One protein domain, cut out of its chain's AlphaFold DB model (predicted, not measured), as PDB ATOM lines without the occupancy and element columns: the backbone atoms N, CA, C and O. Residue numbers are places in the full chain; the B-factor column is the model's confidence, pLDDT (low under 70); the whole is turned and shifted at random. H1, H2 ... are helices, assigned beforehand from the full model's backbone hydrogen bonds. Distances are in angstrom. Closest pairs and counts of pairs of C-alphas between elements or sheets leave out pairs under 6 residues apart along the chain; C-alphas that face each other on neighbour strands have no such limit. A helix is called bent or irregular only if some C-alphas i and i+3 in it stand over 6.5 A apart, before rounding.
ATOM      1  N   ARG A   5      27.869 -45.954 -26.641       54.25
ATOM      2  CA  ARG A   5      26.630 -46.100 -25.883       54.25
ATOM      3  C   ARG A   5      25.963 -44.766 -25.524       54.25
ATOM      4  O   ARG A   5      24.743 -44.664 -25.573       54.25
ATOM      5  N   ASP A   6      26.747 -43.751 -25.168       53.06
ATOM      6  CA  ASP A   6      26.218 -42.409 -24.901       53.06
ATOM      7  C   ASP A   6      25.736 -41.740 -26.194       53.06
ATOM      8  O   ASP A   6      24.785 -40.964 -26.162       53.06
ATOM      9  N   GLU A   7      26.370 -42.040 -27.329       59.72
ATOM     10  CA  GLU A   7      25.935 -41.578 -28.652       59.72
ATOM     11  C   GLU A   7      24.617 -42.240 -29.070       59.72
ATOM     12  O   GLU A   7      23.687 -41.521 -29.427       59.72
ATOM     13  N   HIS A   8      24.490 -43.558 -28.900       60.78
ATOM     14  CA  HIS A   8      23.261 -44.314 -29.166       60.78
ATOM     15  C   HIS A   8      22.065 -43.808 -28.343       60.78
ATOM     16  O   HIS A   8      21.019 -43.458 -28.894       60.78
ATOM     17  N   ALA A   9      22.247 -43.660 -27.026       58.34
ATOM     18  CA  ALA A   9      21.206 -43.122 -26.158       58.34
ATOM     19  C   ALA A   9      20.807 -41.697 -26.578       58.34
ATOM     20  O   ALA A   9      19.630 -41.347 -26.557       58.34
ATOM     21  N   ARG A  10      21.767 -40.866 -27.010       58.75
ATOM     22  CA  ARG A  10      21.494 -39.502 -27.487       58.75
ATOM     23  C   ARG A  10      20.768 -39.480 -28.833       58.75
ATOM     24  O   ARG A  10      19.957 -38.587 -29.059       58.75
ATOM     25  N   GLU A  11      21.040 -40.430 -29.722       60.28
ATOM     26  CA  GLU A  11      20.371 -40.558 -31.021       60.28
ATOM     27  C   GLU A  11      18.905 -40.972 -30.879       60.28
ATOM     28  O   GLU A  11      18.044 -40.284 -31.431       60.28
ATOM     29  N   HIS A  12      18.603 -41.968 -30.035       57.69
ATOM     30  CA  HIS A  12      17.220 -42.318 -29.679       57.69
ATOM     31  C   HIS A  12      16.430 -41.129 -29.114       57.69
ATOM     32  O   HIS A  12      15.218 -41.021 -29.299       57.69
ATOM     33  N   LEU A  13      17.112 -40.212 -28.428       51.19
ATOM     34  CA  LEU A  13      16.489 -39.023 -27.851       51.19
ATOM     35  C   LEU A  13      16.317 -37.885 -28.862       51.19
ATOM     36  O   LEU A  13      15.340 -37.139 -28.781       51.19
ATOM     37  N   ASN A  14      17.222 -37.761 -29.835       49.12
ATOM     38  CA  ASN A  14      17.134 -36.760 -30.900       49.12
ATOM     39  C   ASN A  14      16.016 -37.069 -31.908       49.12
ATOM     40  O   ASN A  14      15.409 -36.137 -32.437       49.12
ATOM     41  N   GLU A  15      15.683 -38.347 -32.123       52.84
ATOM     42  CA  GLU A  15      14.562 -38.794 -32.972       52.84
ATOM     43  C   GLU A  15      13.179 -38.318 -32.479       52.84
ATOM     44  O   GLU A  15      12.169 -38.483 -33.166       52.84
ATOM     45  N   HIS A  16      13.095 -37.716 -31.289       47.59
ATOM     46  CA  HIS A  16      11.844 -37.243 -30.694       47.59
ATOM     47  C   HIS A  16      11.737 -35.714 -30.547       47.59
ATOM     48  O   HIS A  16      10.739 -35.240 -30.011       47.59
ATOM     49  N   HIS A  17      12.699 -34.943 -31.079       43.31
ATOM     50  CA  HIS A  17      12.651 -33.473 -31.182       43.31
ATOM     51  C   HIS A  17      12.153 -32.750 -29.913       43.31
ATOM     52  O   HIS A  17      11.167 -32.014 -29.945       43.31
ATOM     53  N   PHE A  18      12.842 -32.934 -28.787       47.16
ATOM     54  CA  PHE A  18      12.516 -32.216 -27.555       47.16
ATOM     55  C   PHE A  18      13.337 -30.929 -27.425       47.16
ATOM     56  O   PHE A  18      14.566 -30.953 -27.488       47.16
ATOM     57  N   GLU A  19      12.663 -29.797 -27.214       48.62
ATOM     58  CA  GLU A  19      13.324 -28.557 -26.797       48.62
ATOM     59  C   GLU A  19      13.845 -28.709 -25.359       48.62
ATOM     60  O   GLU A  19      13.116 -29.123 -24.455       48.62
ATOM     61  N   MET A  20      15.120 -28.372 -25.143       49.06
ATOM     62  CA  MET A  20      15.734 -28.360 -23.812       49.06
ATOM     63  C   MET A  20      15.067 -27.282 -22.939       49.06
ATOM     64  O   MET A  20      14.925 -26.145 -23.394       49.06
ATOM     65  N   PRO A  21      14.690 -27.572 -21.682       44.03
ATOM     66  CA  PRO A  21      14.078 -26.565 -20.830       44.03
ATOM     67  C   PRO A  21      15.049 -25.438 -20.454       44.03
ATOM     68  O   PRO A  21      16.267 -25.651 -20.383       44.03
ATOM     69  N   PRO A  22      14.513 -24.254 -20.107       40.91
ATOM     70  CA  PRO A  22      15.301 -23.143 -19.583       40.91
ATOM     71  C   PRO A  22      16.128 -23.569 -18.359       40.91
ATOM     72  O   PRO A  22      15.595 -24.190 -17.439       40.91
ATOM     73  N   GLY A  23      17.425 -23.239 -18.343       44.72
ATOM     74  CA  GLY A  23      18.367 -23.627 -17.281       44.72
ATOM     75  C   GLY A  23      19.209 -24.881 -17.566       44.72
ATOM     76  O   GLY A  23      20.159 -25.130 -16.835       44.72
ATOM     77  N   PHE A  24      18.917 -25.624 -18.641       52.25
ATOM     78  CA  PHE A  24      19.813 -26.652 -19.204       52.25
ATOM     79  C   PHE A  24      20.453 -26.231 -20.543       52.25
ATOM     80  O   PHE A  24      21.173 -26.995 -21.181       52.25
ATOM     81  N   ALA A  25      20.179 -25.020 -21.020       52.81
ATOM     82  CA  ALA A  25      20.880 -24.468 -22.180       52.81
ATOM     83  C   ALA A  25      22.264 -23.918 -21.790       52.81
ATOM     84  O   ALA A  25      23.202 -23.977 -22.581       52.81
ATOM     85  N   ASP A  26      22.390 -23.438 -20.550       52.03
ATOM     86  CA  ASP A  26      23.565 -22.715 -20.054       52.03
ATOM     87  C   ASP A  26      24.615 -23.631 -19.397       52.03
ATOM     88  O   ASP A  26      25.669 -23.164 -18.968       52.03
ATOM     89  N   GLY A  27      24.356 -24.944 -19.344       55.66
ATOM     90  CA  GLY A  27      25.221 -25.912 -18.671       55.66
ATOM     91  C   GLY A  27      24.880 -26.111 -17.186       55.66
ATOM     92  O   GLY A  27      23.882 -25.583 -16.692       55.66
ATOM     93  N   PRO A  28      25.679 -26.913 -16.460       62.22
ATOM     94  CA  PRO A  28      25.497 -27.111 -15.025       62.22
ATOM     95  C   PRO A  28      25.635 -25.784 -14.268       62.22
ATOM     96  O   PRO A  28      26.546 -24.998 -14.529       62.22
ATOM     97  N   THR A  29      24.757 -25.548 -13.292       61.88
ATOM     98  CA  THR A  29      24.889 -24.410 -12.373       61.88
ATOM     99  C   THR A  29      26.126 -24.564 -11.486       61.88
ATOM    100  O   THR A  29      26.593 -25.680 -11.252       61.88
ATOM    101  N   GLU A  30      26.646 -23.456 -10.955       59.25
ATOM    102  CA  GLU A  30      27.787 -23.462 -10.032       59.25
ATOM    103  C   GLU A  30      27.528 -24.422  -8.851       59.25
ATOM    104  O   GLU A  30      26.550 -24.272  -8.122       59.25
ATOM    105  N   GLY A  31      28.369 -25.457  -8.717       58.41
ATOM    106  CA  GLY A  31      28.232 -26.517  -7.709       58.41
ATOM    107  C   GLY A  31      27.511 -27.794  -8.166       58.41
ATOM    108  O   GLY A  31      27.508 -28.763  -7.419       58.41
ATOM    109  N   MET A  32      26.938 -27.862  -9.373       67.75
ATOM    110  CA  MET A  32      26.307 -29.090  -9.876       67.75
ATOM    111  C   MET A  32      27.321 -30.010 -10.570       67.75
ATOM    112  O   MET A  32      28.017 -29.598 -11.500       67.75
ATOM    113  N   SER A  33      27.349 -31.293 -10.197       64.19
ATOM    114  CA  SER A  33      28.109 -32.299 -10.943       64.19
ATOM    115  C   SER A  33      27.605 -32.434 -12.384       64.19
ATOM    116  O   SER A  33      26.411 -32.624 -12.633       64.19
ATOM    117  N   ASN A  34      28.545 -32.469 -13.335       62.22
ATOM    118  CA  ASN A  34      28.296 -32.772 -14.749       62.22
ATOM    119  C   ASN A  34      27.493 -34.068 -14.958       62.22
ATOM    120  O   ASN A  34      26.828 -34.235 -15.977       62.22
ATOM    121  N   VAL A  35      27.581 -35.016 -14.024       63.28
ATOM    122  CA  VAL A  35      26.868 -36.294 -14.100       63.28
ATOM    123  C   VAL A  35      25.396 -36.137 -13.726       63.28
ATOM    124  O   VAL A  35      24.536 -36.645 -14.441       63.28
ATOM    125  N   VAL A  36      25.104 -35.410 -12.648       65.56
ATOM    126  CA  VAL A  36      23.729 -35.110 -12.225       65.56
ATOM    127  C   VAL A  36      23.037 -34.243 -13.268       65.56
ATOM    128  O   VAL A  36      21.909 -34.535 -13.655       65.56
ATOM    129  N   TYR A  37      23.743 -33.238 -13.784       66.38
ATOM    130  CA  TYR A  37      23.266 -32.402 -14.878       66.38
ATOM    131  C   TYR A  37      22.866 -33.233 -16.100       66.38
ATOM    132  O   TYR A  37      21.770 -33.090 -16.642       66.38
ATOM    133  N   TRP A  38      23.737 -34.153 -16.512       66.75
ATOM    134  CA  TRP A  38      23.468 -35.021 -17.647       66.75
ATOM    135  C   TRP A  38      22.295 -35.975 -17.368       66.75
ATOM    136  O   TRP A  38      21.393 -36.088 -18.191       66.75
ATOM    137  N   TRP A  39      22.231 -36.587 -16.182       71.00
ATOM    138  CA  TRP A  39      21.112 -37.451 -15.784       71.00
ATOM    139  C   TRP A  39      19.770 -36.701 -15.796       71.00
ATOM    140  O   TRP A  39      18.794 -37.195 -16.359       71.00
ATOM    141  N   LEU A  40      19.726 -35.487 -15.238       71.69
ATOM    142  CA  LEU A  40      18.526 -34.649 -15.249       71.69
ATOM    143  C   LEU A  40      18.144 -34.222 -16.672       71.69
ATOM    144  O   LEU A  40      16.956 -34.196 -16.987       71.69
ATOM    145  N   SER A  41      19.131 -33.962 -17.538       68.12
ATOM    146  CA  SER A  41      18.908 -33.684 -18.966       68.12
ATOM    147  C   SER A  41      18.250 -34.873 -19.666       68.12
ATOM    148  O   SER A  41      17.300 -34.707 -20.421       68.12
ATOM    149  N   MET A  42      18.699 -36.095 -19.380       68.69
ATOM    150  CA  MET A  42      18.107 -37.314 -19.945       68.69
ATOM    151  C   MET A  42      16.692 -37.551 -19.416       68.69
ATOM    152  O   MET A  42      15.783 -37.852 -20.187       68.69
ATOM    153  N   ALA A  43      16.484 -37.365 -18.108       70.12
ATOM    154  CA  ALA A  43      15.172 -37.487 -17.476       70.12
ATOM    155  C   ALA A  43      14.159 -36.494 -18.067       70.12
ATOM    156  O   ALA A  43      12.976 -36.807 -18.216       70.12
ATOM    157  N   LEU A  44      14.640 -35.311 -18.437       69.56
ATOM    158  CA  LEU A  44      13.885 -34.289 -19.137       69.56
ATOM    159  C   LEU A  44      13.409 -34.734 -20.512       69.56
ATOM    160  O   LEU A  44      12.215 -34.669 -20.796       69.56
ATOM    161  N   LEU A  45      14.331 -35.239 -21.327       65.25
ATOM    162  CA  LEU A  45      14.049 -35.653 -22.697       65.25
ATOM    163  C   LEU A  45      13.011 -36.785 -22.761       65.25
ATOM    164  O   LEU A  45      12.206 -36.829 -23.679       65.25
ATOM    165  N   VAL A  46      12.964 -37.674 -21.767       67.81
ATOM    166  CA  VAL A  46      12.008 -38.801 -21.749       67.81
ATOM    167  C   VAL A  46      10.677 -38.492 -21.055       67.81
ATOM    168  O   VAL A  46       9.788 -39.347 -21.011       67.81
ATOM    169  N   THR A  47      10.525 -37.297 -20.477       70.12
ATOM    170  CA  THR A  47       9.313 -36.898 -19.750       70.12
ATOM    171  C   THR A  47       8.440 -36.000 -20.636       70.12
ATOM    172  O   THR A  47       8.941 -34.996 -21.131       70.12
ATOM    173  N   PRO A  48       7.133 -36.278 -20.825       72.88
ATOM    174  CA  PRO A  48       6.260 -35.434 -21.647       72.88
ATOM    175  C   PRO A  48       6.208 -33.973 -21.181       72.88
ATOM    176  O   PRO A  48       6.161 -33.701 -19.979       72.88
ATOM    177  N   GLN A  49       6.126 -33.023 -22.117       70.69
ATOM    178  CA  GLN A  49       6.152 -31.580 -21.824       70.69
ATOM    179  C   GLN A  49       5.051 -31.140 -20.842       70.69
ATOM    180  O   GLN A  49       5.276 -30.277 -19.995       70.69
ATOM    181  N   GLN A  50       3.870 -31.768 -20.891       74.00
ATOM    182  CA  GLN A  50       2.773 -31.483 -19.956       74.00
ATOM    183  C   GLN A  50       3.137 -31.843 -18.511       74.00
ATOM    184  O   GLN A  50       2.664 -31.196 -17.581       74.00
ATOM    185  N   VAL A  51       3.971 -32.869 -18.321       72.56
ATOM    186  CA  VAL A  51       4.491 -33.273 -17.012       72.56
ATOM    187  C   VAL A  51       5.619 -32.339 -16.585       72.56
ATOM    188  O   VAL A  51       5.627 -31.887 -15.444       72.56
ATOM    189  N   GLN A  52       6.504 -31.955 -17.511       74.44
ATOM    190  CA  GLN A  52       7.568 -30.979 -17.241       74.44
ATOM    191  C   GLN A  52       7.024 -29.612 -16.782       74.44
ATOM    192  O   GLN A  52       7.627 -28.937 -15.947       74.44
ATOM    193  N   ALA A  53       5.859 -29.200 -17.293       73.19
ATOM    194  CA  ALA A  53       5.197 -27.956 -16.901       73.19
ATOM    195  C   ALA A  53       4.601 -27.990 -15.478       73.19
ATOM    196  O   ALA A  53       4.216 -26.949 -14.943       73.19
ATOM    197  N   GLN A  54       4.500 -29.165 -14.848       76.69
ATOM    198  CA  GLN A  54       3.939 -29.286 -13.506       76.69
ATOM    199  C   GLN A  54       4.894 -28.701 -12.461       76.69
ATOM    200  O   GLN A  54       6.091 -28.990 -12.441       76.69
ATOM    201  N   ARG A  55       4.343 -27.941 -11.507       77.69
ATOM    202  CA  ARG A  55       5.117 -27.318 -10.421       77.69
ATOM    203  C   ARG A  55       5.953 -28.331  -9.632       77.69
ATOM    204  O   ARG A  55       7.096 -28.042  -9.292       77.69
ATOM    205  N   LEU A  56       5.395 -29.509  -9.348       75.88
ATOM    206  CA  LEU A  56       6.089 -30.563  -8.603       75.88
ATOM    207  C   LEU A  56       7.320 -31.084  -9.356       75.88
ATOM    208  O   LEU A  56       8.369 -31.292  -8.746       75.88
ATOM    209  N   TRP A  57       7.209 -31.238 -10.674       79.31
ATOM    210  CA  TRP A  57       8.314 -31.656 -11.528       79.31
ATOM    211  C   TRP A  57       9.443 -30.613 -11.506       79.31
ATOM    212  O   TRP A  57      10.586 -30.940 -11.186       79.31
ATOM    213  N   GLN A  58       9.107 -29.333 -11.704       75.62
ATOM    214  CA  GLN A  58      10.079 -28.229 -11.676       75.62
ATOM    215  C   GLN A  58      10.774 -28.091 -10.314       75.62
ATOM    216  O   GLN A  58      11.983 -27.870 -10.242       75.62
ATOM    217  N   MET A  59      10.022 -28.249  -9.218       74.88
ATOM    218  CA  MET A  59      10.581 -28.258  -7.863       74.88
ATOM    219  C   MET A  59      11.532 -29.437  -7.646       74.88
ATOM    220  O   MET A  59      12.590 -29.248  -7.049       74.88
ATOM    221  N   SER A  60      11.181 -30.624  -8.146       76.69
ATOM    222  CA  SER A  60      12.003 -31.829  -7.992       76.69
ATOM    223  C   SER A  60      13.345 -31.680  -8.700       76.69
ATOM    224  O   SER A  60      14.388 -31.940  -8.104       76.69
ATOM    225  N   VAL A  61      13.333 -31.174  -9.937       76.12
ATOM    226  CA  VAL A  61      14.566 -30.883 -10.679       76.12
ATOM    227  C   VAL A  61      15.400 -29.830  -9.968       76.12
ATOM    228  O   VAL A  61      16.582 -30.057  -9.749       76.12
ATOM    229  N   ARG A  62      14.799 -28.724  -9.513       73.44
ATOM    230  CA  ARG A  62      15.527 -27.680  -8.774       73.44
ATOM    231  C   ARG A  62      16.204 -28.216  -7.509       73.44
ATOM    232  O   ARG A  62      17.324 -27.814  -7.211       73.44
ATOM    233  N   ILE A  63      15.534 -29.086  -6.757       76.62
ATOM    234  CA  ILE A  63      16.098 -29.698  -5.547       76.62
ATOM    235  C   ILE A  63      17.268 -30.602  -5.908       76.62
ATOM    236  O   ILE A  63      18.347 -30.441  -5.351       76.62
ATOM    237  N   LEU A  64      17.096 -31.503  -6.878       75.19
ATOM    238  CA  LEU A  64      18.167 -32.403  -7.303       75.19
ATOM    239  C   LEU A  64      19.378 -31.627  -7.828       75.19
ATOM    240  O   LEU A  64      20.502 -31.917  -7.428       75.19
ATOM    241  N   SER A  65      19.146 -30.583  -8.619       69.62
ATOM    242  CA  SER A  65      20.179 -29.670  -9.106       69.62
ATOM    243  C   SER A  65      21.007 -29.023  -7.990       69.62
ATOM    244  O   SER A  65      22.215 -28.869  -8.146       69.62
ATOM    245  N   ASN A  66      20.382 -28.662  -6.866       67.88
ATOM    246  CA  ASN A  66      21.041 -27.922  -5.784       67.88
ATOM    247  C   ASN A  66      21.585 -28.818  -4.661       67.88
ATOM    248  O   ASN A  66      22.542 -28.444  -3.991       67.88
ATOM    249  N   GLU A  67      20.968 -29.974  -4.421       66.19
ATOM    250  CA  GLU A  67      21.252 -30.825  -3.257       66.19
ATOM    251  C   GLU A  67      22.096 -32.063  -3.585       66.19
ATOM    252  O   GLU A  67      22.439 -32.821  -2.680       66.19
ATOM    253  N   THR A  68      22.438 -32.298  -4.858       64.25
ATOM    254  CA  THR A  68      23.204 -33.490  -5.282       64.25
ATOM    255  C   THR A  68      24.529 -33.149  -5.969       64.25
ATOM    256  O   THR A  68      25.024 -33.895  -6.810       64.25
ATOM    257  N   ALA A  69      25.127 -32.022  -5.568       50.62
ATOM    258  CA  ALA A  69      26.385 -31.462  -6.071       50.62
ATOM    259  C   ALA A  69      27.507 -32.496  -6.305       50.62
ATOM    260  O   ALA A  69      28.129 -32.473  -7.364       50.62
ATOM    261  N   ASP A  70      27.687 -33.454  -5.387       54.19
ATOM    262  CA  ASP A  70      28.738 -34.488  -5.450       54.19
ATOM    263  C   ASP A  70      28.217 -35.892  -5.827       54.19
ATOM    264  O   ASP A  70      28.976 -36.862  -5.880       54.19
ATOM    265  N   GLY A  71      26.920 -36.017  -6.122       61.69
ATOM    266  CA  GLY A  71      26.241 -37.282  -6.390       61.69
ATOM    267  C   GLY A  71      25.107 -37.582  -5.410       61.69
ATOM    268  O   GLY A  71      24.645 -36.728  -4.655       61.69
ATOM    269  N   PHE A  72      24.610 -38.816  -5.467       70.56
ATOM    270  CA  PHE A  72      23.501 -39.288  -4.638       70.56
ATOM    271  C   PHE A  72      23.999 -39.874  -3.313       70.56
ATOM    272  O   PHE A  72      24.984 -40.609  -3.281       70.56
ATOM    273  N   ASP A  73      23.285 -39.573  -2.227       74.50
ATOM    274  CA  ASP A  73      23.437 -40.253  -0.939       74.50
ATOM    275  C   ASP A  73      22.847 -41.671  -0.983       74.50
ATOM    276  O   ASP A  73      22.177 -42.050  -1.948       74.50
ATOM    277  N   GLU A  74      23.111 -42.480   0.049       75.56
ATOM    278  CA  GLU A  74      22.678 -43.885   0.084       75.56
ATOM    279  C   GLU A  74      21.187 -44.064  -0.230       75.56
ATOM    280  O   GLU A  74      20.844 -44.933  -1.030       75.56
ATOM    281  N   ASP A  75      20.321 -43.206   0.312       75.62
ATOM    282  CA  ASP A  75      18.876 -43.275   0.085       75.62
ATOM    283  C   ASP A  75      18.519 -43.088  -1.398       75.62
ATOM    284  O   ASP A  75      17.689 -43.818  -1.942       75.62
ATOM    285  N   ARG A  76      19.156 -42.136  -2.091       78.94
ATOM    286  CA  ARG A  76      18.908 -41.890  -3.519       78.94
ATOM    287  C   ARG A  76      19.475 -42.988  -4.419       78.94
ATOM    288  O   ARG A  76      18.866 -43.292  -5.445       78.94
ATOM    289  N   TRP A  77      20.576 -43.633  -4.026       80.88
ATOM    290  CA  TRP A  77      21.041 -44.860  -4.689       80.88
ATOM    291  C   TRP A  77      20.025 -45.997  -4.537       80.88
ATOM    292  O   TRP A  77      19.716 -46.670  -5.518       80.88
ATOM    293  N   ASP A  78      19.477 -46.179  -3.335       80.44
ATOM    294  CA  ASP A  78      18.481 -47.216  -3.062       80.44
ATOM    295  C   ASP A  78      17.164 -46.953  -3.831       80.44
ATOM    296  O   ASP A  78      16.547 -47.883  -4.351       80.44
ATOM    297  N   ILE A  79      16.746 -45.684  -3.960       80.88
ATOM    298  CA  ILE A  79      15.580 -45.281  -4.769       80.88
ATOM    299  C   ILE A  79      15.803 -45.580  -6.256       80.88
ATOM    300  O   ILE A  79      14.899 -46.105  -6.910       80.88
ATOM    301  N   LEU A  80      16.984 -45.255  -6.799       82.06
ATOM    302  CA  LEU A  80      17.317 -45.550  -8.197       82.06
ATOM    303  C   LEU A  80      17.303 -47.053  -8.485       82.06
ATOM    304  O   LEU A  80      16.733 -47.474  -9.489       82.06
ATOM    305  N   GLU A  81      17.915 -47.850  -7.609       86.06
ATOM    306  CA  GLU A  81      17.951 -49.308  -7.729       86.06
ATOM    307  C   GLU A  81      16.532 -49.894  -7.725       86.06
ATOM    308  O   GLU A  81      16.159 -50.636  -8.638       86.06
ATOM    309  N   ASP A  82      15.710 -49.493  -6.748       85.75
ATOM    310  CA  ASP A  82      14.332 -49.965  -6.625       85.75
ATOM    311  C   ASP A  82      13.495 -49.588  -7.848       85.75
ATOM    312  O   ASP A  82      12.712 -50.407  -8.340       85.75
ATOM    313  N   TRP A  83      13.680 -48.370  -8.361       85.75
ATOM    314  CA  TRP A  83      12.998 -47.917  -9.564       85.75
ATOM    315  C   TRP A  83      13.422 -48.703 -10.804       85.75
ATOM    316  O   TRP A  83      12.544 -49.152 -11.538       85.75
ATOM    317  N   LEU A  84      14.725 -48.934 -11.018       86.25
ATOM    318  CA  LEU A  84      15.219 -49.730 -12.148       86.25
ATOM    319  C   LEU A  84      14.615 -51.136 -12.111       86.25
ATOM    320  O   LEU A  84      14.004 -51.572 -13.088       86.25
ATOM    321  N   ALA A  85      14.682 -51.810 -10.960       88.56
ATOM    322  CA  ALA A  85      14.107 -53.141 -10.790       88.56
ATOM    323  C   ALA A  85      12.605 -53.180 -11.135       88.56
ATOM    324  O   ALA A  85      12.125 -54.124 -11.764       88.56
ATOM    325  N   ARG A  86      11.846 -52.150 -10.746       86.44
ATOM    326  CA  ARG A  86      10.414 -52.040 -11.061       86.44
ATOM    327  C   ARG A  86      10.157 -51.730 -12.531       86.44
ATOM    328  O   ARG A  86       9.280 -52.358 -13.113       86.44
ATOM    329  N   ALA A  87      10.931 -50.834 -13.139       85.81
ATOM    330  CA  ALA A  87      10.812 -50.502 -14.554       85.81
ATOM    331  C   ALA A  87      11.060 -51.735 -15.440       85.81
ATOM    332  O   ALA A  87      10.242 -52.044 -16.305       85.81
ATOM    333  N   PHE A  88      12.116 -52.508 -15.166       89.69
ATOM    334  CA  PHE A  88      12.381 -53.765 -15.877       89.69
ATOM    335  C   PHE A  88      11.300 -54.824 -15.628       89.69
ATOM    336  O   PHE A  88      10.900 -55.534 -16.553       89.69
ATOM    337  N   LYS A  89      10.771 -54.917 -14.400       90.50
ATOM    338  CA  LYS A  89       9.639 -55.802 -14.100       90.50
ATOM    339  C   LYS A  89       8.396 -55.429 -14.911       90.50
ATOM    340  O   LYS A  89       7.759 -56.330 -15.452       90.50
ATOM    341  N   ASP A  90       8.062 -54.146 -14.998       86.50
ATOM    342  CA  ASP A  90       6.903 -53.664 -15.754       86.50
ATOM    343  C   ASP A  90       7.053 -54.006 -17.248       86.50
ATOM    344  O   ASP A  90       6.135 -54.558 -17.852       86.50
ATOM    345  N   ILE A  91       8.244 -53.798 -17.818       86.44
ATOM    346  CA  ILE A  91       8.535 -54.117 -19.227       86.44
ATOM    347  C   ILE A  91       8.444 -55.617 -19.503       86.44
ATOM    348  O   ILE A  91       7.910 -56.020 -20.533       86.44
ATOM    349  N   SER A  92       8.860 -56.461 -18.553       89.69
ATOM    350  CA  SER A  92       8.785 -57.924 -18.692       89.69
ATOM    351  C   SER A  92       7.373 -58.475 -18.925       89.69
ATOM    352  O   SER A  92       7.222 -59.651 -19.253       89.69
ATOM    353  N   VAL A  93       6.316 -57.688 -18.700       86.12
ATOM    354  CA  VAL A  93       4.930 -58.111 -18.954       86.12
ATOM    355  C   VAL A  93       4.659 -58.254 -20.453       86.12
ATOM    356  O   VAL A  93       3.908 -59.146 -20.838       86.12
ATOM    357  N   GLY A  94       5.289 -57.421 -21.286       82.44
ATOM    358  CA  GLY A  94       5.103 -57.408 -22.741       82.44
ATOM    359  C   GLY A  94       6.110 -58.249 -23.531       82.44
ATOM    360  O   GLY A  94       6.070 -58.224 -24.756       82.44
ATOM    361  N   LEU A  95       7.021 -58.961 -22.858       88.38
ATOM    362  CA  LEU A  95       8.104 -59.706 -23.506       88.38
ATOM    363  C   LEU A  95       7.795 -61.213 -23.634       88.38
ATOM    364  O   LEU A  95       7.112 -61.776 -22.770       88.38
ATOM    365  N   PRO A  96       8.358 -61.888 -24.654       89.50
ATOM    366  CA  PRO A  96       8.470 -63.346 -24.731       89.50
ATOM    367  C   PRO A  96       8.979 -63.977 -23.429       89.50
ATOM    368  O   PRO A  96       9.832 -63.407 -22.746       89.50
ATOM    369  N   SER A  97       8.487 -65.172 -23.081       89.31
ATOM    370  CA  SER A  97       8.806 -65.838 -21.804       89.31
ATOM    371  C   SER A  97      10.304 -66.076 -21.601       89.31
ATOM    372  O   SER A  97      10.803 -65.894 -20.491       89.31
ATOM    373  N   THR A  98      11.018 -66.401 -22.681       90.69
ATOM    374  CA  THR A  98      12.472 -66.618 -22.727       90.69
ATOM    375  C   THR A  98      13.274 -65.414 -22.227       90.69
ATOM    376  O   THR A  98      14.314 -65.601 -21.604       90.69
ATOM    377  N   MET A  99      12.768 -64.191 -22.419       92.94
ATOM    378  CA  MET A  99      13.358 -62.958 -21.883       92.94
ATOM    379  C   MET A  99      12.686 -62.502 -20.584       92.94
ATOM    380  O   MET A  99      13.348 -62.067 -19.639       92.94
ATOM    381  N   ALA A 100      11.358 -62.612 -20.511       92.62
ATOM    382  CA  ALA A 100      10.570 -62.108 -19.395       92.62
ATOM    383  C   ALA A 100      10.927 -62.786 -18.066       92.62
ATOM    384  O   ALA A 100      10.996 -62.112 -17.037       92.62
ATOM    385  N   GLU A 101      11.146 -64.103 -18.059       95.56
ATOM    386  CA  GLU A 101      11.467 -64.847 -16.838       95.56
ATOM    387  C   GLU A 101      12.821 -64.432 -16.231       95.56
ATOM    388  O   GLU A 101      12.830 -64.048 -15.052       95.56
ATOM    389  N   PRO A 102      13.933 -64.398 -16.994       96.12
ATOM    390  CA  PRO A 102      15.201 -63.845 -16.521       96.12
ATOM    391  C   PRO A 102      15.091 -62.404 -16.016       96.12
ATOM    392  O   PRO A 102      15.602 -62.091 -14.943       96.12
ATOM    393  N   ILE A 103      14.365 -61.531 -16.723       95.06
ATOM    394  CA  ILE A 103      14.203 -60.123 -16.321       95.06
ATOM    395  C   ILE A 103      13.414 -60.004 -15.011       95.06
ATOM    396  O   ILE A 103      13.790 -59.240 -14.120       95.06
ATOM    397  N   ARG A 104      12.347 -60.794 -14.827       95.12
ATOM    398  CA  ARG A 104      11.604 -60.845 -13.553       95.12
ATOM    399  C   ARG A 104      12.464 -61.393 -12.422       95.12
ATOM    400  O   ARG A 104      12.351 -60.919 -11.287       95.12
ATOM    401  N   ALA A 105      13.314 -62.380 -12.707       95.50
ATOM    402  CA  ALA A 105      14.267 -62.904 -11.740       95.50
ATOM    403  C   ALA A 105      15.289 -61.831 -11.336       95.50
ATOM    404  O   ALA A 105      15.474 -61.618 -10.137       95.50
ATOM    405  N   ALA A 106      15.854 -61.094 -12.298       94.69
ATOM    406  CA  ALA A 106      16.745 -59.962 -12.057       94.69
ATOM    407  C   ALA A 106      16.068 -58.872 -11.212       94.69
ATOM    408  O   ALA A 106      16.593 -58.497 -10.169       94.69
ATOM    409  N   ALA A 107      14.853 -58.442 -11.569       92.31
ATOM    410  CA  ALA A 107      14.064 -57.462 -10.808       92.31
ATOM    411  C   ALA A 107      13.779 -57.880  -9.356       92.31
ATOM    412  O   ALA A 107      13.668 -57.039  -8.457       92.31
ATOM    413  N   ARG A 108      13.633 -59.187  -9.115       92.19
ATOM    414  CA  ARG A 108      13.388 -59.745  -7.781       92.19
ATOM    415  C   ARG A 108      14.669 -59.877  -6.959       92.19
ATOM    416  O   ARG A 108      14.626 -59.606  -5.761       92.19
ATOM    417  N   LEU A 109      15.746 -60.370  -7.573       90.62
ATOM    418  CA  LEU A 109      17.000 -60.711  -6.896       90.62
ATOM    419  C   LEU A 109      17.936 -59.514  -6.754       90.62
ATOM    420  O   LEU A 109      18.602 -59.414  -5.731       90.62
ATOM    421  N   ARG A 110      17.957 -58.616  -7.747       88.62
ATOM    422  CA  ARG A 110      18.741 -57.369  -7.752       88.62
ATOM    423  C   ARG A 110      20.245 -57.584  -7.574       88.62
ATOM    424  O   ARG A 110      20.965 -56.705  -7.110       88.62
ATOM    425  N   THR A 111      20.724 -58.772  -7.928       89.38
ATOM    426  CA  THR A 111      22.146 -59.114  -7.931       89.38
ATOM    427  C   THR A 111      22.726 -58.906  -9.321       89.38
ATOM    428  O   THR A 111      22.029 -59.098 -10.319       89.38
ATOM    429  N   LEU A 112      24.018 -58.573  -9.385       90.25
ATOM    430  CA  LEU A 112      24.738 -58.467 -10.654       90.25
ATOM    431  C   LEU A 112      24.595 -59.755 -11.477       90.25
ATOM    432  O   LEU A 112      24.216 -59.682 -12.637       90.25
ATOM    433  N   ASP A 113      24.765 -60.925 -10.854       93.00
ATOM    434  CA  ASP A 113      24.640 -62.223 -11.534       93.00
ATOM    435  C   ASP A 113      23.265 -62.432 -12.185       93.00
ATOM    436  O   ASP A 113      23.168 -62.953 -13.293       93.00
ATOM    437  N   ALA A 114      22.183 -62.017 -11.518       94.56
ATOM    438  CA  ALA A 114      20.840 -62.153 -12.073       94.56
ATOM    439  C   ALA A 114      20.602 -61.167 -13.228       94.56
ATOM    440  O   ALA A 114      19.926 -61.514 -14.195       94.56
ATOM    441  N   ILE A 115      21.167 -59.958 -13.141       94.81
ATOM    442  CA  ILE A 115      21.103 -58.957 -14.212       94.81
ATOM    443  C   ILE A 115      21.914 -59.433 -15.426       94.81
ATOM    444  O   ILE A 115      21.413 -59.370 -16.544       94.81
ATOM    445  N   GLU A 116      23.112 -59.985 -15.223       94.69
ATOM    446  CA  GLU A 116      23.936 -60.569 -16.291       94.69
ATOM    447  C   GLU A 116      23.265 -61.786 -16.942       94.69
ATOM    448  O   GLU A 116      23.280 -61.926 -18.163       94.69
ATOM    449  N   ALA A 117      22.585 -62.631 -16.161       94.94
ATOM    450  CA  ALA A 117      21.783 -63.721 -16.715       94.94
ATOM    451  C   ALA A 117      20.638 -63.202 -17.606       94.94
ATOM    452  O   ALA A 117      20.383 -63.759 -18.673       94.94
ATOM    453  N   ALA A 118      19.973 -62.113 -17.204       96.25
ATOM    454  CA  ALA A 118      18.958 -61.463 -18.030       96.25
ATOM    455  C   ALA A 118      19.558 -60.843 -19.301       96.25
ATOM    456  O   ALA A 118      18.998 -61.029 -20.378       96.25
ATOM    457  N   ARG A 119      20.720 -60.177 -19.204       95.25
ATOM    458  CA  ARG A 119      21.458 -59.658 -20.370       95.25
ATOM    459  C   ARG A 119      21.783 -60.758 -21.363       95.25
ATOM    460  O   ARG A 119      21.532 -60.595 -22.551       95.25
ATOM    461  N   HIS A 120      22.308 -61.875 -20.872       94.75
ATOM    462  CA  HIS A 120      22.644 -63.020 -21.703       94.75
ATOM    463  C   HIS A 120      21.402 -63.589 -22.399       94.75
ATOM    464  O   HIS A 120      21.464 -63.900 -23.584       94.75
ATOM    465  N   ALA A 121      20.278 -63.713 -21.689       94.12
ATOM    466  CA  ALA A 121      19.032 -64.208 -22.270       94.12
ATOM    467  C   ALA A 121      18.482 -63.288 -23.372       94.12
ATOM    468  O   ALA A 121      18.031 -63.789 -24.395       94.12
ATOM    469  N   VAL A 122      18.552 -61.965 -23.182       93.25
ATOM    470  CA  VAL A 122      18.140 -60.986 -24.203       93.25
ATOM    471  C   VAL A 122      19.089 -61.018 -25.402       93.25
ATOM    472  O   VAL A 122      18.630 -61.131 -26.528       93.25
ATOM    473  N   LEU A 123      20.408 -60.999 -25.178       90.81
ATOM    474  CA  LEU A 123      21.403 -60.994 -26.258       90.81
ATOM    475  C   LEU A 123      21.287 -62.208 -27.196       90.81
ATOM    476  O   LEU A 123      21.574 -62.097 -28.382       90.81
ATOM    477  N   HIS A 124      20.884 -63.362 -26.661       91.31
ATOM    478  CA  HIS A 124      20.744 -64.611 -27.415       91.31
ATOM    479  C   HIS A 124      19.289 -64.925 -27.785       91.31
ATOM    480  O   HIS A 124      18.970 -66.081 -28.070       91.31
ATOM    481  N   SER A 125      18.397 -63.936 -27.730       91.62
ATOM    482  CA  SER A 125      17.004 -64.118 -28.121       91.62
ATOM    483  C   SER A 125      16.843 -64.030 -29.641       91.62
ATOM    484  O   SER A 125      17.601 -63.339 -30.329       91.62
ATOM    485  N   ASP A 126      15.826 -64.717 -30.168       89.75
ATOM    486  CA  ASP A 126      15.499 -64.673 -31.596       89.75
ATOM    487  C   ASP A 126      15.107 -63.253 -32.033       89.75
ATOM    488  O   ASP A 126      15.363 -62.853 -33.166       89.75
ATOM    489  N   GLU A 127      14.523 -62.466 -31.127       88.56
ATOM    490  CA  GLU A 127      14.123 -61.085 -31.378       88.56
ATOM    491  C   GLU A 127      15.325 -60.154 -31.586       88.56
ATOM    492  O   GLU A 127      15.329 -59.387 -32.547       88.56
ATOM    493  N   VAL A 128      16.370 -60.251 -30.751       85.50
ATOM    494  CA  VAL A 128      17.606 -59.464 -30.941       85.50
ATOM    495  C   VAL A 128      18.349 -59.912 -32.198       85.50
ATOM    496  O   VAL A 128      18.863 -59.076 -32.945       85.50
ATOM    497  N   ALA A 129      18.377 -61.218 -32.476       85.50
ATOM    498  CA  ALA A 129      18.963 -61.742 -33.707       85.50
ATOM    499  C   ALA A 129      18.224 -61.230 -34.958       85.50
ATOM    500  O   ALA A 129      18.863 -60.896 -35.955       85.50
ATOM    501  N   ALA A 130      16.892 -61.133 -34.898       86.00
ATOM    502  CA  ALA A 130      16.070 -60.606 -35.981       86.00
ATOM    503  C   ALA A 130      16.281 -59.100 -36.203       86.00
ATOM    504  O   ALA A 130      16.420 -58.683 -37.352       86.00
ATOM    505  N   GLU A 131      16.356 -58.297 -35.134       86.25
ATOM    506  CA  GLU A 131      16.688 -56.866 -35.234       86.25
ATOM    507  C   GLU A 131      18.083 -56.664 -35.836       86.25
ATOM    508  O   GLU A 131      18.234 -55.954 -36.831       86.25
ATOM    509  N   SER A 132      19.080 -57.392 -35.325       78.31
ATOM    510  CA  SER A 132      20.468 -57.317 -35.804       78.31
ATOM    511  C   SER A 132      20.616 -57.715 -37.279       78.31
ATOM    512  O   SER A 132      21.498 -57.218 -37.971       78.31
ATOM    513  N   ALA A 133      19.765 -58.614 -37.782       77.81
ATOM    514  CA  ALA A 133      19.770 -59.035 -39.184       77.81
ATOM    515  C   ALA A 133      19.094 -58.030 -40.134       77.81
ATOM    516  O   ALA A 133      19.208 -58.175 -41.352       77.81
ATOM    517  N   SER A 134      18.364 -57.047 -39.599       73.38
ATOM    518  CA  SER A 134      17.587 -56.082 -40.384       73.38
ATOM    519  C   SER A 134      18.326 -54.773 -40.700       73.38
ATOM    520  O   SER A 134      17.705 -53.866 -41.247       73.38
ATOM    521  N   ASP A 135      19.625 -54.669 -40.374       62.94
ATOM    522  CA  ASP A 135      20.421 -53.420 -40.339       62.94
ATOM    523  C   ASP A 135      19.809 -52.319 -39.437       62.94
ATOM    524  O   ASP A 135      20.287 -51.184 -39.405       62.94
ATOM    525  N   ASP A 136      18.773 -52.651 -38.662       60.53
ATOM    526  CA  ASP A 136      18.152 -51.781 -37.670       60.53
ATOM    527  C   ASP A 136      18.800 -52.041 -36.303       60.53
ATOM    528  O   ASP A 136      18.222 -52.652 -35.403       60.53
ATOM    529  N   GLU A 137      20.049 -51.582 -36.148       58.12
ATOM    530  CA  GLU A 137      20.838 -51.694 -34.904       58.12
ATOM    531  C   GLU A 137      20.206 -50.947 -33.703       58.12
ATOM    532  O   GLU A 137      20.789 -50.904 -32.619       58.12
ATOM    533  N   ARG A 138      19.021 -50.347 -33.883       66.12
ATOM    534  CA  ARG A 138      18.301 -49.504 -32.913       66.12
ATOM    535  C   ARG A 138      16.930 -50.061 -32.536       66.12
ATOM    536  O   ARG A 138      16.069 -49.337 -32.033       66.12
ATOM    537  N   GLY A 139      16.694 -51.340 -32.804       77.69
ATOM    538  CA  GLY A 139      15.432 -51.972 -32.455       77.69
ATOM    539  C   GLY A 139      15.177 -52.018 -30.933       77.69
ATOM    540  O   GLY A 139      16.112 -51.978 -30.125       77.69
ATOM    541  N   PRO A 140      13.901 -52.085 -30.503       82.06
ATOM    542  CA  PRO A 140      13.518 -52.089 -29.091       82.06
ATOM    543  C   PRO A 140      14.167 -53.196 -28.240       82.06
ATOM    544  O   PRO A 140      14.371 -52.983 -27.041       82.06
ATOM    545  N   PHE A 141      14.489 -54.367 -28.798       86.81
ATOM    546  CA  PHE A 141      15.158 -55.443 -28.052       86.81
ATOM    547  C   PHE A 141      16.671 -55.205 -27.925       86.81
ATOM    548  O   PHE A 141      17.265 -55.515 -26.888       86.81
ATOM    549  N   THR A 142      17.284 -54.559 -28.911       83.38
ATOM    550  CA  THR A 142      18.660 -54.062 -28.844       83.38
ATOM    551  C   THR A 142      18.776 -52.955 -27.790       83.38
ATOM    552  O   THR A 142      19.656 -53.018 -26.927       83.38
ATOM    553  N   SER A 143      17.816 -52.020 -27.730       83.62
ATOM    554  CA  SER A 143      17.719 -51.042 -26.631       83.62
ATOM    555  C   SER A 143      17.529 -51.726 -25.265       83.62
ATOM    556  O   SER A 143      18.159 -51.336 -24.281       83.62
ATOM    557  N   LEU A 144      16.728 -52.802 -25.174       88.12
ATOM    558  CA  LEU A 144      16.573 -53.580 -23.931       88.12
ATOM    559  C   LEU A 144      17.913 -54.138 -23.429       88.12
ATOM    560  O   LEU A 144      18.196 -54.082 -22.227       88.12
ATOM    561  N   TYR A 145      18.740 -54.665 -24.335       89.31
ATOM    562  CA  TYR A 145      20.078 -55.153 -24.005       89.31
ATOM    563  C   TYR A 145      20.965 -54.030 -23.442       89.31
ATOM    564  O   TYR A 145      21.564 -54.194 -22.372       89.31
ATOM    565  N   TRP A 146      20.994 -52.866 -24.098       85.44
ATOM    566  CA  TRP A 146      21.753 -51.700 -23.628       85.44
ATOM    567  C   TRP A 146      21.245 -51.152 -22.293       85.44
ATOM    568  O   TRP A 146      22.034 -50.705 -21.450       85.44
ATOM    569  N   ALA A 147      19.935 -51.228 -22.057       87.88
ATOM    570  CA  ALA A 147      19.354 -50.857 -20.779       87.88
ATOM    571  C   ALA A 147      19.849 -51.776 -19.654       87.88
ATOM    572  O   ALA A 147      20.269 -51.297 -18.595       87.88
ATOM    573  N   LEU A 148      19.843 -53.092 -19.886       91.62
ATOM    574  CA  LEU A 148      20.324 -54.076 -18.916       91.62
ATOM    575  C   LEU A 148      21.837 -53.953 -18.669       91.62
ATOM    576  O   LEU A 148      22.267 -54.086 -17.524       91.62
ATOM    577  N   ASP A 149      22.640 -53.623 -19.687       89.44
ATOM    578  CA  ASP A 149      24.064 -53.278 -19.523       89.44
ATOM    579  C   ASP A 149      24.247 -52.059 -18.602       89.44
ATOM    580  O   ASP A 149      25.108 -52.029 -17.723       89.44
ATOM    581  N   GLY A 150      23.375 -51.055 -18.724       85.62
ATOM    582  CA  GLY A 150      23.332 -49.916 -17.802       85.62
ATOM    583  C   GLY A 150      23.077 -50.282 -16.369       85.62
ATOM    584  O   GLY A 150      23.765 -49.796 -15.469       85.62
ATOM    585  N   TRP A 151      22.098 -51.152 -16.174       90.19
ATOM    586  CA  TRP A 151      21.761 -51.612 -14.849       90.19
ATOM    587  C   TRP A 151      22.862 -52.493 -14.251       90.19
ATOM    588  O   TRP A 151      23.166 -52.338 -13.072       90.19
ATOM    589  N   ALA A 152      23.529 -53.334 -15.046       89.88
ATOM    590  CA  ALA A 152      24.669 -54.134 -14.598       89.88
ATOM    591  C   ALA A 152      25.843 -53.255 -14.130       89.88
ATOM    592  O   ALA A 152      26.348 -53.431 -13.016       89.88
ATOM    593  N   LEU A 153      26.221 -52.240 -14.920       86.12
ATOM    594  CA  LEU A 153      27.245 -51.265 -14.523       86.12
ATOM    595  C   LEU A 153      26.861 -50.553 -13.220       86.12
ATOM    596  O   LEU A 153      27.691 -50.439 -12.315       86.12
ATOM    597  N   PHE A 154      25.595 -50.150 -13.085       85.94
ATOM    598  CA  PHE A 154      25.074 -49.561 -11.854       85.94
ATOM    599  C   PHE A 154      25.146 -50.508 -10.654       85.94
ATOM    600  O   PHE A 154      25.699 -50.141  -9.614       85.94
ATOM    601  N   ALA A 155      24.667 -51.743 -10.799       86.94
ATOM    602  CA  ALA A 155      24.679 -52.752  -9.747       86.94
ATOM    603  C   ALA A 155      26.107 -53.070  -9.268       86.94
ATOM    604  O   ALA A 155      26.331 -53.238  -8.067       86.94
ATOM    605  N   SER A 156      27.089 -53.068 -10.179       86.25
ATOM    606  CA  SER A 156      28.503 -53.295  -9.846       86.25
ATOM    607  C   SER A 156      29.095 -52.223  -8.918       86.25
ATOM    608  O   SER A 156      29.944 -52.529  -8.078       86.25
ATOM    609  N   GLN A 157      28.642 -50.969  -9.036       83.25
ATOM    610  CA  GLN A 157      29.040 -49.889  -8.130       83.25
ATOM    611  C   GLN A 157      28.213 -49.890  -6.857       83.25
ATOM    612  O   GLN A 157      28.748 -49.667  -5.777       83.25
ATOM    613  N   TYR A 158      26.917 -50.166  -6.964       79.50
ATOM    614  CA  TYR A 158      26.022 -50.177  -5.816       79.50
ATOM    615  C   TYR A 158      26.423 -51.227  -4.763       79.50
ATOM    616  O   TYR A 158      26.284 -50.978  -3.565       79.50
ATOM    617  N   ALA A 159      27.009 -52.350  -5.194       78.88
ATOM    618  CA  ALA A 159      27.579 -53.372  -4.312       78.88
ATOM    619  C   ALA A 159      28.778 -52.886  -3.465       78.88
ATOM    620  O   ALA A 159      29.171 -53.565  -2.515       78.88
ATOM    621  N   ARG A 160      29.368 -51.727  -3.788       81.06
ATOM    622  CA  ARG A 160      30.486 -51.125  -3.046       81.06
ATOM    623  C   ARG A 160      29.984 -50.293  -1.856       81.06
ATOM    624  O   ARG A 160      28.855 -49.780  -1.905       81.06
ATOM    625  N   PRO A 161      30.816 -50.096  -0.813       78.56
ATOM    626  CA  PRO A 161      30.539 -49.122   0.243       78.56
ATOM    627  C   PRO A 161      30.241 -47.739  -0.344       78.56
ATOM    628  O   PRO A 161      30.849 -47.353  -1.338       78.56
ATOM    629  N   ALA A 162      29.325 -46.978   0.263       74.00
ATOM    630  CA  ALA A 162      28.864 -45.705  -0.298       74.00
ATOM    631  C   ALA A 162      29.986 -44.683  -0.532       74.00
ATOM    632  O   ALA A 162      29.955 -43.976  -1.533       74.00
ATOM    633  N   ALA A 163      30.994 -44.665   0.344       74.56
ATOM    634  CA  ALA A 163      32.176 -43.813   0.215       74.56
ATOM    635  C   ALA A 163      33.037 -44.130  -1.027       74.56
ATOM    636  O   ALA A 163      33.772 -43.261  -1.486       74.56
ATOM    637  N   ASP A 164      32.915 -45.339  -1.584       79.62
ATOM    638  CA  ASP A 164      33.714 -45.830  -2.714       79.62
ATOM    639  C   ASP A 164      32.923 -45.850  -4.038       79.62
ATOM    640  O   ASP A 164      33.403 -46.367  -5.053       79.62
ATOM    641  N   ARG A 165      31.680 -45.350  -4.042       80.12
ATOM    642  CA  ARG A 165      30.826 -45.332  -5.237       80.12
ATOM    643  C   ARG A 165      31.211 -44.173  -6.141       80.12
ATOM    644  O   ARG A 165      31.242 -43.022  -5.716       80.12
ATOM    645  N   HIS A 166      31.419 -44.462  -7.422       76.94
ATOM    646  CA  HIS A 166      31.678 -43.419  -8.410       76.94
ATOM    647  C   HIS A 166      30.363 -42.826  -8.944       76.94
ATOM    648  O   HIS A 166      29.557 -43.564  -9.522       76.94
ATOM    649  N   PRO A 167      30.143 -41.501  -8.828       69.62
ATOM    650  CA  PRO A 167      28.905 -40.867  -9.280       69.62
ATOM    651  C   PRO A 167      28.711 -40.961 -10.796       69.62
ATOM    652  O   PRO A 167      27.575 -40.941 -11.253       69.62
ATOM    653  N   GLU A 168      29.779 -41.140 -11.584       68.12
ATOM    654  CA  GLU A 168      29.711 -41.311 -13.046       68.12
ATOM    655  C   GLU A 168      28.794 -42.455 -13.491       68.12
ATOM    656  O   GLU A 168      28.213 -42.397 -14.573       68.12
ATOM    657  N   VAL A 169      28.581 -43.454 -12.637       70.94
ATOM    658  CA  VAL A 169      27.729 -44.607 -12.943       70.94
ATOM    659  C   VAL A 169      26.230 -44.288 -12.876       70.94
ATOM    660  O   VAL A 169      25.407 -45.020 -13.428       70.94
ATOM    661  N   LEU A 170      25.856 -43.122 -12.344       68.19
ATOM    662  CA  LEU A 170      24.508 -42.578 -12.523       68.19
ATOM    663  C   LEU A 170      24.187 -42.340 -14.009       68.19
ATOM    664  O   LEU A 170      23.021 -42.435 -14.396       68.19
ATOM    665  N   ARG A 171      25.200 -42.120 -14.866       67.50
ATOM    666  CA  ARG A 171      25.000 -42.055 -16.324       67.50
ATOM    667  C   ARG A 171      24.462 -43.370 -16.872       67.50
ATOM    668  O   ARG A 171      23.513 -43.359 -17.642       67.50
ATOM    669  N   SER A 172      24.996 -44.504 -16.424       71.31
ATOM    670  CA  SER A 172      24.537 -45.832 -16.847       71.31
ATOM    671  C   SER A 172      23.084 -46.108 -16.439       71.31
ATOM    672  O   SER A 172      22.357 -46.737 -17.207       71.31
ATOM    673  N   ALA A 173      22.644 -45.591 -15.285       70.56
ATOM    674  CA  ALA A 173      21.250 -45.661 -14.841       70.56
ATOM    675  C   ALA A 173      20.315 -44.738 -15.650       70.56
ATOM    676  O   ALA A 173      19.211 -45.151 -15.999       70.56
ATOM    677  N   ALA A 174      20.749 -43.517 -15.995       66.50
ATOM    678  CA  ALA A 174      19.993 -42.644 -16.907       66.50
ATOM    679  C   ALA A 174      19.905 -43.228 -18.319       66.50
ATOM    680  O   ALA A 174      18.826 -43.227 -18.905       66.50
ATOM    681  N   ASN A 175      21.014 -43.764 -18.838       69.75
ATOM    682  CA  ASN A 175      21.047 -44.486 -20.106       69.75
ATOM    683  C   ASN A 175      20.036 -45.630 -20.075       69.75
ATOM    684  O   ASN A 175      19.207 -45.722 -20.965       69.75
ATOM    685  N   ALA A 176      20.022 -46.441 -19.012       75.62
ATOM    686  CA  ALA A 176      19.023 -47.495 -18.878       75.62
ATOM    687  C   ALA A 176      17.589 -46.949 -18.938       75.62
ATOM    688  O   ALA A 176      16.777 -47.466 -19.691       75.62
ATOM    689  N   ALA A 177      17.277 -45.870 -18.217       71.94
ATOM    690  CA  ALA A 177      15.948 -45.261 -18.270       71.94
ATOM    691  C   ALA A 177      15.557 -44.774 -19.681       71.94
ATOM    692  O   ALA A 177      14.399 -44.926 -20.072       71.94
ATOM    693  N   ALA A 178      16.507 -44.208 -20.432       71.50
ATOM    694  CA  ALA A 178      16.290 -43.732 -21.794       71.50
ATOM    695  C   ALA A 178      16.101 -44.876 -22.795       71.50
ATOM    696  O   ALA A 178      15.131 -44.855 -23.549       71.50
ATOM    697  N   GLU A 179      16.944 -45.903 -22.725       76.50
ATOM    698  CA  GLU A 179      16.893 -47.098 -23.578       76.50
ATOM    699  C   GLU A 179      15.613 -47.926 -23.372       76.50
ATOM    700  O   GLU A 179      15.172 -48.655 -24.254       76.50
ATOM    701  N   LEU A 180      14.944 -47.782 -22.225       74.56
ATOM    702  CA  LEU A 180      13.629 -48.388 -22.015       74.56
ATOM    703  C   LEU A 180      12.490 -47.633 -22.723       74.56
ATOM    704  O   LEU A 180      11.392 -48.176 -22.838       74.56
ATOM    705  N   THR A 181      12.706 -46.401 -23.197       69.94
ATOM    706  CA  THR A 181      11.660 -45.537 -23.781       69.94
ATOM    707  C   THR A 181      10.942 -46.158 -24.983       69.94
ATOM    708  O   THR A 181       9.707 -46.126 -24.985       69.94
ATOM    709  N   PRO A 182      11.631 -46.774 -25.967       67.38
ATOM    710  CA  PRO A 182      10.963 -47.451 -27.081       67.38
ATOM    711  C   PRO A 182       9.991 -48.544 -26.608       67.38
ATOM    712  O   PRO A 182       8.870 -48.645 -27.107       67.38
ATOM    713  N   LEU A 183      10.367 -49.291 -25.565       70.56
ATOM    714  CA  LEU A 183       9.570 -50.378 -24.981       70.56
ATOM    715  C   LEU A 183       8.387 -49.879 -24.138       70.56
ATOM    716  O   LEU A 183       7.411 -50.599 -23.938       70.56
ATOM    717  N   ARG A 184       8.402 -48.622 -23.678       64.38
ATOM    718  CA  ARG A 184       7.251 -48.017 -22.975       64.38
ATOM    719  C   ARG A 184       6.023 -47.858 -23.867       64.38
ATOM    720  O   ARG A 184       4.910 -47.753 -23.363       64.38
ATOM    721  N   ARG A 185       6.208 -47.809 -25.189       62.59
ATOM    722  CA  ARG A 185       5.092 -47.715 -26.142       62.59
ATOM    723  C   ARG A 185       4.290 -49.012 -26.208       62.59
ATOM    724  O   ARG A 185       3.106 -48.972 -26.523       62.59
ATOM    725  N   THR A 186       4.927 -50.139 -25.902       60.81
ATOM    726  CA  THR A 186       4.314 -51.469 -25.952       60.81
ATOM    727  C   THR A 186       3.851 -51.957 -24.578       60.81
ATOM    728  O   THR A 186       2.970 -52.811 -24.511       60.81
ATOM    729  N   ALA A 187       4.365 -51.379 -23.485       60.34
ATOM    730  CA  ALA A 187       3.948 -51.679 -22.117       60.34
ATOM    731  C   ALA A 187       3.738 -50.393 -21.284       60.34
ATOM    732  O   ALA A 187       4.691 -49.632 -21.091       60.34
ATOM    733  N   PRO A 188       2.530 -50.143 -20.732       58.88
ATOM    734  CA  PRO A 188       2.310 -49.003 -19.850       58.88
ATOM    735  C   PRO A 188       3.108 -49.196 -18.557       58.88
ATOM    736  O   PRO A 188       2.798 -50.076 -17.752       58.88
ATOM    737  N   LEU A 189       4.139 -48.378 -18.341       60.19
ATOM    738  CA  LEU A 189       4.881 -48.430 -17.085       60.19
ATOM    739  C   LEU A 189       4.069 -47.795 -15.970       60.19
ATOM    740  O   LEU A 189       3.625 -46.652 -16.077       60.19
ATOM    741  N   THR A 190       3.965 -48.512 -14.859       66.12
ATOM    742  CA  THR A 190       3.459 -47.936 -13.610       66.12
ATOM    743  C   THR A 190       4.528 -47.095 -12.908       66.12
ATOM    744  O   THR A 190       4.197 -46.230 -12.101       66.12
ATOM    745  N   HIS A 191       5.806 -47.297 -13.260       70.81
ATOM    746  CA  HIS A 191       6.955 -46.570 -12.721       70.81
ATOM    747  C   HIS A 191       7.582 -45.678 -13.803       70.81
ATOM    748  O   HIS A 191       8.455 -46.081 -14.576       70.81
ATOM    749  N   ASN A 192       7.094 -44.442 -13.869       71.50
ATOM    750  CA  ASN A 192       7.532 -43.414 -14.807       71.50
ATOM    751  C   ASN A 192       8.715 -42.589 -14.248       71.50
ATOM    752  O   ASN A 192       9.120 -42.740 -13.092       71.50
ATOM    753  N   VAL A 193       9.343 -41.774 -15.104       72.31
ATOM    754  CA  VAL A 193      10.546 -40.992 -14.740       72.31
ATOM    755  C   VAL A 193      10.195 -39.784 -13.861       72.31
ATOM    756  O   VAL A 193      10.980 -39.405 -12.998       72.31
ATOM    757  N   ASP A 194       8.997 -39.222 -13.984       72.12
ATOM    758  CA  ASP A 194       8.483 -38.172 -13.095       72.12
ATOM    759  C   ASP A 194       8.261 -38.668 -11.659       72.12
ATOM    760  O   ASP A 194       8.648 -37.982 -10.706       72.12
ATOM    761  N   GLY A 195       7.731 -39.884 -11.484       73.75
ATOM    762  CA  GLY A 195       7.645 -40.533 -10.175       73.75
ATOM    763  C   GLY A 195       9.025 -40.786  -9.556       73.75
ATOM    764  O   GLY A 195       9.204 -40.595  -8.349       73.75
ATOM    765  N   LEU A 196      10.021 -41.141 -10.379       77.75
ATOM    766  CA  LEU A 196      11.416 -41.271  -9.947       77.75
ATOM    767  C   LEU A 196      12.000 -39.934  -9.488       77.75
ATOM    768  O   LEU A 196      12.508 -39.851  -8.374       77.75
ATOM    769  N   LEU A 197      11.905 -38.889 -10.316       76.88
ATOM    770  CA  LEU A 197      12.422 -37.553 -10.006       76.88
ATOM    771  C   LEU A 197      11.831 -37.015  -8.704       76.88
ATOM    772  O   LEU A 197      12.562 -36.528  -7.844       76.88
ATOM    773  N   THR A 198      10.521 -37.176  -8.533       76.31
ATOM    774  CA  THR A 198       9.830 -36.786  -7.302       76.31
ATOM    775  C   THR A 198      10.355 -37.577  -6.103       76.31
ATOM    776  O   THR A 198      10.624 -36.995  -5.054       76.31
ATOM    777  N   SER A 199      10.548 -38.892  -6.247       78.00
ATOM    778  CA  SER A 199      11.052 -39.749  -5.164       78.00
ATOM    779  C   SER A 199      12.496 -39.423  -4.783       78.00
ATOM    780  O   SER A 199      12.834 -39.446  -3.604       78.00
ATOM    781  N   LEU A 200      13.341 -39.081  -5.758       78.19
ATOM    782  CA  LEU A 200      14.727 -38.676  -5.523       78.19
ATOM    783  C   LEU A 200      14.822 -37.283  -4.895       78.19
ATOM    784  O   LEU A 200      15.677 -37.057  -4.039       78.19
ATOM    785  N   ALA A 201      13.973 -36.342  -5.308       75.81
ATOM    786  CA  ALA A 201      13.929 -35.005  -4.722       75.81
ATOM    787  C   ALA A 201      13.362 -35.028  -3.299       75.81
ATOM    788  O   ALA A 201      13.843 -34.317  -2.421       75.81
ATOM    789  N   PHE A 202      12.377 -35.896  -3.058       77.81
ATOM    790  CA  PHE A 202      11.712 -36.051  -1.774       77.81
ATOM    791  C   PHE A 202      11.719 -37.523  -1.336       77.81
ATOM    792  O   PHE A 202      10.693 -38.201  -1.457       77.81
TER     793      PHE A 202
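AT A GLANCE: This is residues 5 to 202 of the 228 residues of an uncharacterized protein of Curtobacterium sp. MCSS17_016 (UniProt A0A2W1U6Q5). Two layers of helices, each four helices wide, make a slab: H7, H9, H10 and H2 stand in a row in one layer, and H6, H5, H12 and H4 make the other, with H4 set steeply to H12. The layers join at both edges, where H6 meets H7 and H4 meets H2; H8 lies crosswise at the start of H9, H1 packs on the last residues of H10, and a long link without a named helix, residues 15 to 33, runs round the outside. Within the slab, H5, H6, H7, H9 and H10 form an up-and-down bundle, helices packed together with each running against the one before it in the chain. The printed part has 198 residues with twelve named helices, H1 to H12 in chain order, and no named strand; the class is all helix. It is compact, with a radius of gyration of the C-alphas of 16.3 A and spans of 47 by 39 by 27 A.

IN THESE COORDINATES: The longest helix, H9, holds residues 140 to 158 and measures 26.5 A from C-alpha 140 at (13.518, -52.089, -29.091) to C-alpha 158 at (26.022, -50.177, -5.816). H10, residues 167 to 179, measures 19.7 A, and H5, residues 74 to 91, measures 26.0 A. H6, residues 97 to 109, is 17.8 A long; it is neither bent nor irregular, but only just: C-alphas 98 and 101 are 6.2 A apart. H7 holds residues 112 to 123 and H8 residues 126 to 132. H1, residues 5 to 14, begins with C-alpha 5 at (26.630, -46.100, -25.883). H2 holds residues 34 to 45, H3 residues 49 to 52, and H4 residues 55 to 67, with a length of 18.0 A. H11 holds residues 181 to 184, and H12, residues 193 to 201, ends with C-alpha 201 at (13.929, -35.005, -4.722).

HOW THE PARTS SIT: H9 is the hub, touching five helices. It touches H10 at a shallow tilt of 22 degrees, opposite ways, a hairpin whose closest C-alphas, of Ala 147 and Ala 176, are 3.9 A apart. H7 touches H9 at 14 degrees, also opposite ways, closest at Leu 112 and Ala 155, with C-alphas 5.8 A apart. H5 and H9 only just touch, with 3 pairs of C-alphas within 8 A, the closest those of Leu 84 and Trp 151 at 7.3 A. H8 is about perpendicular to H9, at 81 degrees, and touches residues 141 to 142 of it alone; the C-alphas of Val 128 and Phe 141 are closest, 5.5 A apart. H11 touches H9 with the C-alphas of Pro 182 and Pro 140 closest, 5.7 A apart. H6 forms hairpins with H5, where the closest C-alphas, of Ala 107 and Ala 85, are 4.3 A apart, and with H7, where those of Ala 106 and Ala 114 are 4.6 A apart. H2 touches H10 the same way at 14 degrees, closest at the C-alphas of Trp 39 and Ala 174, 5.4 A. H1 touches H10 at a steep tilt of 47 degrees, closest at the C-alphas of Ala 9 and Asn 175, 6.2 A. H12 touches H5 at 14 degrees, closest at the C-alphas of Leu 200 and Arg 76, 5.6 A, and H4 at 49 degrees, closest at those of Ala 201 and Ser 60, 4.9 A. H2 and H4 touch with the C-alphas of Tyr 37 and Ser 65 closest, 7.1 A apart. H3 is close to H4 but not clearly touching, with the C-alphas of Gln 52 and Gln 58 closest at 6.7 A. Every O i to N i+4 pair is within hydrogen-bond range in H1, H2, H4, H5, H7, H8, H9 and H12; H6 has 8 of 9 and H10 7 of 9, while H3 and H11 are too short for such a pair.

THE WHOLE: The two C-alphas farthest apart, of Glu 30 and Asp 126, are 48.1 A apart. The printed part has no cut, and the link from H1 to H2, 19 residues, is the long one. The mean pLDDT of the printed part is 75.2; 65 residues are under 70, among them residues 5 to 38, 65 to 71 and 184 to 190.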